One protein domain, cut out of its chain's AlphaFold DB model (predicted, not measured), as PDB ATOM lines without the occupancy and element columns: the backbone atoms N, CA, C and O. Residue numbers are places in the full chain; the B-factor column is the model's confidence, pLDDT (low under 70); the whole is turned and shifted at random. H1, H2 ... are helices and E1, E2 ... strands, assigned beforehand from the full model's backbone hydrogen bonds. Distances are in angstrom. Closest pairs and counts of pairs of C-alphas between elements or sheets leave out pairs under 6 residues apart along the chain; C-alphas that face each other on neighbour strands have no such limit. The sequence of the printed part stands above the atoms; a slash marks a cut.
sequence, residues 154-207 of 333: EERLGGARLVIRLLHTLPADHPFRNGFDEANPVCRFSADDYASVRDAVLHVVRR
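What this domain is: This is residues 154 to 207 of the 333 residues of an uncharacterized protein of Vitrella brassicaformis (strain CCMP3155) (UniProt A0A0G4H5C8). A small, twisted sheet of four short strands has one helix, H1, packed over one of its faces and running along E3, while the other face has no named helix on it. Off one end of the sheet, between E2 and E3, the chain makes a long excursion through residues 165 to 186, a stretch with no named element. The printed part has 54 residues, with four named strands and then one named helix along the chain, E1 E2 E3 E4 H1; the sheet's order is E1 - E2 - E3 - E4, all antiparallel. The class is mixed, helices and strands, though under half of the residues, 23, are in named elements. The whole is compact, with a radius of gyration of the C-alphas of 10.9 A, and rounded, with spans of 30 by 22 by 19 A.

Where its parts are: In the sheet, E2 is the longest strand, residues 160 to 164, 13.1 A from first to last C-alpha. E1 is residues 155 to 157, 6.8 A, beginning at C-alpha 155 at (351.625, 333.789, 399.041). E3 is residues 187 to 189, 6.5 A, with C-alpha 187 at (344.368, 328.198, 405.297). E4 is residues 192 to 194, 6.4 A. H1 is residues 197 to 205, 12.2 A, ending at C-alpha 205 at (336.515, 329.386, 391.241).

How they stand to each other: The four strands form a meander, each strand the antiparallel neighbour of the one before, with E1 and E4 as edge strands. From edge to edge the strands' lines turn by 86 degrees. E2 and E3 are a hairpin at 170 degrees, with N 188 and O 163 2.8 A apart. The pairing of E2 is staggered: its residues 160 to 162 pair with E1 and its residues 162 to 164 with E3. E1 and E2 are a hairpin at 125 degrees, with N 157 and O 160 2.9 A apart. E3 and E4 are a hairpin at 143 degrees, with N 194 and O 187 2.8 A apart. E1 and E4 are apart. H1 is on the sheet at a height over the sheet of 8.2 A. It lies over E3, and on the local plane their lines stand at 7 degrees, along the strands. The closest C-alphas of E3 and H1 are those of Cys 187 and Val 197, 5.8 A apart. In H1 every O i to N i+4 pair is within hydrogen-bond range.

The domain as a whole: The two C-alphas farthest apart are those of His 168 and Arg 207, 32.0 A. The printed part has no cut. The link E2 to E3 is long, with 22 residues; the links E1 to E2, E3 to E4 and E4 to H1 are tight. The mean pLDDT of the printed part is 87.3, and residues 154 to 158, of which 155 to 157 belong to E1, are under 70.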
ATOM      1  N   GLU A 154     355.151 335.553 401.885       58.44
ATOM      2  CA  GLU A 154     353.703 335.669 401.663       58.44
ATOM      3  C   GLU A 154     353.262 335.171 400.278       58.44
ATOM      4  O   GLU A 154     353.726 335.658 399.244       58.44
ATOM      5  N   GLU A 155     352.299 334.246 400.257       63.41
ATOM      6  CA  GLU A 155     351.625 333.789 399.041       63.41
ATOM      7  C   GLU A 155     350.337 334.594 398.794       63.41
ATOM      8  O   GLU A 155     349.587 334.933 399.717       63.41
ATOM      9  N   ARG A 156     350.056 334.915 397.524       65.81
ATOM     10  CA  ARG A 156     348.840 335.633 397.114       65.81
ATOM     11  C   ARG A 156     348.049 334.821 396.096       65.81
ATOM     12  O   ARG A 156     348.558 334.518 395.020       65.81
ATOM     13  N   LEU A 157     346.780 334.550 396.389       64.12
ATOM     14  CA  LEU A 157     345.832 333.919 395.468       64.12
ATOM     15  C   LEU A 157     344.876 334.994 394.932       64.12
ATOM     16  O   LEU A 157     344.157 335.633 395.692       64.12
ATOM     17  N   GLY A 158     344.891 335.269 393.625       64.62
ATOM     18  CA  GLY A 158     344.023 336.310 393.044       64.62
ATOM     19  C   GLY A 158     344.234 337.716 393.636       64.62
ATOM     20  O   GLY A 158     343.300 338.508 393.684       64.62
ATOM     21  N   GLY A 159     345.444 338.016 394.126       71.81
ATOM     22  CA  GLY A 159     345.797 339.302 394.740       71.81
ATOM     23  C   GLY A 159     345.529 339.404 396.246       71.81
ATOM     24  O   GLY A 159     346.077 340.304 396.881       71.81
ATOM     25  N   ALA A 160     344.772 338.472 396.832       74.38
ATOM     26  CA  ALA A 160     344.527 338.412 398.269       74.38
ATOM     27  C   ALA A 160     345.501 337.452 398.968       74.38
ATOM     28  O   ALA A 160     345.944 336.454 398.397       74.38
ATOM     29  N   ARG A 161     345.855 337.783 400.213       83.50
ATOM     30  CA  ARG A 161     346.820 337.028 401.019       83.50
ATOM     31  C   ARG A 161     346.253 335.653 401.378       83.50
ATOM     32  O   ARG A 161     345.154 335.571 401.930       83.50
ATOM     33  N   LEU A 162     347.025 334.611 401.084       84.94
ATOM     34  CA  LEU A 162     346.793 333.241 401.527       84.94
ATOM     35  C   LEU A 162     347.771 332.943 402.669       84.94
ATOM     36  O   LEU A 162     348.971 333.168 402.536       84.94
ATOM     37  N   VAL A 163     347.268 332.470 403.807       87.38
ATOM     38  CA  VAL A 163     348.100 332.108 404.964       87.38
ATOM     39  C   VAL A 163     347.816 330.669 405.349       87.38
ATOM     40  O   VAL A 163     346.715 330.362 405.793       87.38
ATOM     41  N   ILE A 164     348.806 329.791 405.216       89.62
ATOM     42  CA  ILE A 164     348.699 328.405 405.679       89.62
ATOM     43  C   ILE A 164     348.785 328.369 407.207       89.62
ATOM     44  O   ILE A 164     349.665 328.991 407.803       89.62
ATOM     45  N   ARG A 165     347.866 327.648 407.851       90.12
ATOM     46  CA  ARG A 165     347.827 327.440 409.299       90.12
ATOM     47  C   ARG A 165     348.226 326.009 409.616       90.12
ATOM     48  O   ARG A 165     347.571 325.063 409.198       90.12
ATOM     49  N   LEU A 166     349.282 325.857 410.404       91.88
ATOM     50  CA  LEU A 166     349.685 324.566 410.959       91.88
ATOM     51  C   LEU A 166     348.831 324.236 412.187       91.88
ATOM     52  O   LEU A 166     348.358 325.152 412.865       91.88
ATOM     53  N   LEU A 167     348.693 322.953 412.536       94.69
ATOM     54  CA  LEU A 167     347.865 322.498 413.665       94.69
ATOM     55  C   LEU A 167     348.141 323.260 414.973       94.69
ATOM     56  O   LEU A 167     347.218 323.694 415.658       94.69
ATOM     57  N   HIS A 168     349.416 323.474 415.308       95.06
ATOM     58  CA  HIS A 168     349.818 324.178 416.530       95.06
ATOM     59  C   HIS A 168     349.550 325.696 416.491       95.06
ATOM     60  O   HIS A 168     349.586 326.343 417.531       95.06
ATOM     61  N   THR A 169     349.272 326.261 415.312       94.00
ATOM     62  CA  THR A 169     348.908 327.679 415.125       94.00
ATOM     63  C   THR A 169     347.397 327.912 415.104       94.00
ATOM     64  O   THR A 169     346.951 329.062 415.084       94.00
ATOM     65  N   LEU A 170     346.596 326.841 415.082       94.19
ATOM     66  CA  LEU A 170     345.146 326.942 415.206       94.19
ATOM     67  C   LEU A 170     344.766 327.219 416.668       94.19
ATOM     68  O   LEU A 170     345.373 326.633 417.570       94.19
ATOM     69  N   PRO A 171     343.743 328.050 416.924       94.69
ATOM     70  CA  PRO A 171     343.068 328.097 418.219       94.69
ATOM     71  C   PRO A 171     342.578 326.711 418.666       94.69
ATOM     72  O   PRO A 171     342.365 325.815 417.840       94.69
ATOM     73  N   ALA A 172     342.427 326.506 419.977       95.31
ATOM     74  CA  ALA A 172     341.975 325.226 420.534       95.31
ATOM     75  C   ALA A 172     340.527 324.890 420.131       95.31
ATOM     76  O   ALA A 172     340.205 323.728 419.910       95.31
ATOM     77  N   ASP A 173     339.698 325.917 419.978       93.56
ATOM     78  CA  ASP A 173     338.286 325.888 419.591       93.56
ATOM     79  C   ASP A 173     338.061 326.061 418.078       93.56
ATOM     80  O   ASP A 173     336.929 326.209 417.625       93.56
ATOM     81  N   HIS A 174     339.126 326.033 417.270       93.94
ATOM     82  CA  HIS A 174     339.009 326.225 415.828       93.94
ATOM     83  C   HIS A 174     338.204 325.081 415.173       93.94
ATOM     84  O   HIS A 174     338.543 323.910 415.385       93.94
ATOM     85  N   PRO A 175     337.213 325.366 414.302       92.94
ATOM     86  CA  PRO A 175     336.278 324.355 413.784       92.94
ATOM     87  C   PRO A 175     336.957 323.235 412.985       92.94
ATOM     88  O   PRO A 175     336.497 322.098 412.984       92.94
ATOM     89  N   PHE A 176     338.085 323.534 412.341       94.69
ATOM     90  CA  PHE A 176     338.855 322.553 411.564       94.69
ATOM     91  C   PHE A 176     339.980 321.865 412.349       94.69
ATOM     92  O   PHE A 176     340.736 321.094 411.770       94.69
ATOM     93  N   ARG A 177     340.129 322.125 413.655       95.25
ATOM     94  CA  ARG A 177     341.230 321.546 414.445       95.25
ATOM     95  C   ARG A 177     341.127 320.023 414.553       95.25
ATOM     96  O   ARG A 177     342.120 319.332 414.357       95.25
ATOM     97  N   ASN A 178     339.932 319.508 414.850       94.00
ATOM     98  CA  ASN A 178     339.711 318.077 415.100       94.00
ATOM     99  C   ASN A 178     339.830 317.213 413.835       94.00
ATOM    100  O   ASN A 178     340.068 316.015 413.942       94.00
ATOM    101  N   GLY A 179     339.666 317.815 412.655       90.62
ATOM    102  CA  GLY A 179     339.811 317.159 411.354       90.62
ATOM    103  C   GLY A 179     341.038 317.629 410.577       90.62
ATOM    104  O   GLY A 179     341.027 317.552 409.354       90.62
ATOM    105  N   PHE A 180     342.047 318.182 411.257       92.62
ATOM    106  CA  PHE A 180     343.223 318.736 410.596       92.62
ATOM    107  C   PHE A 180     343.992 317.654 409.829       92.62
ATOM    108  O   PHE A 180     344.380 316.637 410.404       92.62
ATOM    109  N   ASP A 181     344.261 317.921 408.555       88.75
ATOM    110  CA  ASP A 181     345.088 317.094 407.682       88.75
ATOM    111  C   ASP A 181     346.375 317.853 407.336       88.75
ATOM    112  O   ASP A 181     346.335 318.936 406.754       88.75
ATOM    113  N   GLU A 182     347.531 317.296 407.693       85.44
ATOM    114  CA  GLU A 182     348.830 317.910 407.400       85.44
ATOM    115  C   GLU A 182     349.131 317.953 405.895       85.44
ATOM    116  O   GLU A 182     349.793 318.880 405.429       85.44
ATOM    117  N   ALA A 183     348.601 317.003 405.117       82.12
ATOM    118  CA  ALA A 183     348.742 317.003 403.664       82.12
ATOM    119  C   ALA A 183     347.849 318.055 402.987       82.12
ATOM    120  O   ALA A 183     348.088 318.413 401.830       82.12
ATOM    121  N   ASN A 184     346.839 318.559 403.699       84.19
ATOM    122  CA  ASN A 184     345.885 319.535 403.197       84.19
ATOM    123  C   ASN A 184     345.532 320.567 404.287       84.19
ATOM    124  O   ASN A 184     344.396 320.610 404.768       84.19
ATOM    125  N   PRO A 185     346.510 321.390 404.705       89.06
ATOM    126  CA  PRO A 185     346.388 322.208 405.901       89.06
ATOM    127  C   PRO A 185     345.334 323.303 405.737       89.06
ATOM    128  O   PRO A 185     345.150 323.871 404.655       89.06
ATOM    129  N   VAL A 186     344.712 323.659 406.862       93.31
ATOM    130  CA  VAL A 186     343.828 324.825 406.995       93.31
ATOM    131  C   VAL A 186     344.534 326.068 406.464       93.31
ATOM    132  O   VAL A 186     345.721 326.282 406.721       93.31
ATOM    133  N   CYS A 187     343.811 326.934 405.763       93.19
ATOM    134  CA  CYS A 187     344.368 328.198 405.297       93.19
ATOM    135  C   CYS A 187     343.410 329.360 405.525       93.19
ATOM    136  O   CYS A 187     342.196 329.189 405.492       93.19
ATOM    137  N   ARG A 188     343.954 330.562 405.703       92.62
ATOM    138  CA  ARG A 188     343.189 331.804 405.725       92.62
ATOM    139  C   ARG A 188     343.291 332.505 404.381       92.62
ATOM    140  O   ARG A 188     344.400 332.740 403.903       92.62
ATOM    141  N   PHE A 189     342.157 332.900 403.819       89.44
ATOM    142  CA  PHE A 189     342.079 333.657 402.576       89.44
ATOM    143  C   PHE A 189     341.024 334.762 402.693       89.44
ATOM    144  O   PHE A 189     339.883 334.500 403.048       89.44
ATOM    145  N   SER A 190     341.397 336.015 402.411       86.75
ATOM    146  CA  SER A 190     340.491 337.179 402.525       86.75
ATOM    147  C   SER A 190     339.777 337.307 403.888       86.75
ATOM    148  O   SER A 190     338.630 337.726 403.939       86.75
ATOM    149  N   ALA A 191     340.483 336.978 404.978       90.56
ATOM    150  CA  ALA A 191     340.007 336.937 406.375       90.56
ATOM    151  C   ALA A 191     339.130 335.736 406.779       90.56
ATOM    152  O   ALA A 191     338.912 335.552 407.976       90.56
ATOM    153  N   ASP A 192     338.746 334.878 405.839       93.50
ATOM    154  CA  ASP A 192     338.006 333.648 406.124       93.50
ATOM    155  C   ASP A 192     338.972 332.473 406.312       93.50
ATOM    156  O   ASP A 192     339.994 332.387 405.623       93.50
ATOM    157  N   ASP A 193     338.664 331.567 407.240       95.31
ATOM    158  CA  ASP A 193     339.434 330.341 407.444       95.31
ATOM    159  C   ASP A 193     338.764 329.204 406.653       95.31
ATOM    160  O   ASP A 193     337.569 328.955 406.776       95.31
ATOM    161  N   TYR A 194     339.534 328.512 405.822       94.62
ATOM    162  CA  TYR A 194     339.101 327.420 404.953       94.62
ATOM    163  C   TYR A 194     339.639 326.101 405.486       94.62
ATOM    164  O   TYR A 194     340.773 326.055 405.969       94.62
ATOM    165  N   ALA A 195     338.860 325.025 405.345       94.06
ATOM    166  CA  ALA A 195     339.294 323.691 405.757       94.06
ATOM    167  C   ALA A 195     340.605 323.285 405.068       94.06
ATOM    168  O   ALA A 195     341.426 322.607 405.680       94.06
ATOM    169  N   SER A 196     340.832 323.778 403.843       91.94
ATOM    170  CA  SER A 196     342.114 323.674 403.162       91.94
ATOM    171  C   SER A 196     342.320 324.690 402.031       91.94
ATOM    172  O   SER A 196     341.400 325.417 401.645       91.94
ATOM    173  N   VAL A 197     343.517 324.703 401.429       87.12
ATOM    174  CA  VAL A 197     343.811 325.489 400.210       87.12
ATOM    175  C   VAL A 197     342.886 325.099 399.058       87.12
ATOM    176  O   VAL A 197     342.433 325.960 398.300       87.12
ATOM    177  N   ARG A 198     342.559 323.809 398.946       88.44
ATOM    178  CA  ARG A 198     341.628 323.289 397.943       88.44
ATOM    179  C   ARG A 198     340.242 323.930 398.092       88.44
ATOM    180  O   ARG A 198     339.659 324.366 397.097       88.44
ATOM    181  N   ASP A 199     339.751 324.043 399.324       91.88
ATOM    182  CA  ASP A 199     338.475 324.685 399.647       91.88
ATOM    183  C   ASP A 199     338.493 326.175 399.271       91.88
ATOM    184  O   ASP A 199     337.535 326.669 398.664       91.88
ATOM    185  N   ALA A 200     339.597 326.880 399.553       89.75
ATOM    186  CA  ALA A 200     339.770 328.285 399.178       89.75
ATOM    187  C   ALA A 200     339.747 328.481 397.660       89.75
ATOM    188  O   ALA A 200     339.049 329.362 397.152       89.75
ATOM    189  N   VAL A 201     340.453 327.629 396.912       87.62
ATOM    190  CA  VAL A 201     340.445 327.695 395.447       87.62
ATOM    191  C   VAL A 201     339.051 327.415 394.902       87.62
ATOM    192  O   VAL A 201     338.560 328.209 394.104       87.62
ATOM    193  N   LEU A 202     338.377 326.350 395.343       89.81
ATOM    194  CA  LEU A 202     337.025 326.041 394.874       89.81
ATOM    195  C   LEU A 202     336.041 327.189 395.176       89.81
ATOM    196  O   LEU A 202     335.255 327.565 394.307       89.81
ATOM    197  N   HIS A 203     336.144 327.831 396.346       88.94
ATOM    198  CA  HIS A 203     335.345 329.018 396.671       88.94
ATOM    199  C   HIS A 203     335.605 330.199 395.722       88.94
ATOM    200  O   HIS A 203     334.691 330.954 395.391       88.94
ATOM    201  N   VAL A 204     336.852 330.409 395.312       86.06
ATOM    202  CA  VAL A 204     337.201 331.479 394.369       86.06
ATOM    203  C   VAL A 204     336.728 331.138 392.959       86.06
ATOM    204  O   VAL A 204     336.322 332.023 392.202       86.06
ATOM    205  N   VAL A 205     336.807 329.863 392.590       83.75
ATOM    206  CA  VAL A 205     336.515 329.386 391.241       83.75
ATOM    207  C   VAL A 205     335.019 329.371 390.947       83.75
ATOM    208  O   VAL A 205     334.646 329.800 389.862       83.75
ATOM    209  N   ARG A 206     334.170 328.973 391.900       86.94
ATOM    210  CA  ARG A 206     332.704 328.876 391.726       86.94
ATOM    211  C   ARG A 206     332.001 330.196 391.360       86.94
ATOM    212  O   ARG A 206     330.805 330.214 391.081       86.94
ATOM    213  N   ARG A 207     332.689 331.338 391.477       84.06
ATOM    214  CA  ARG A 207     332.110 332.661 391.213       84.06
ATOM    215  C   ARG A 207     332.035 332.905 389.704       84.06
ATOM    216  O   ARG A 207     333.057 332.815 389.030       84.06
TER     217      ARG A 207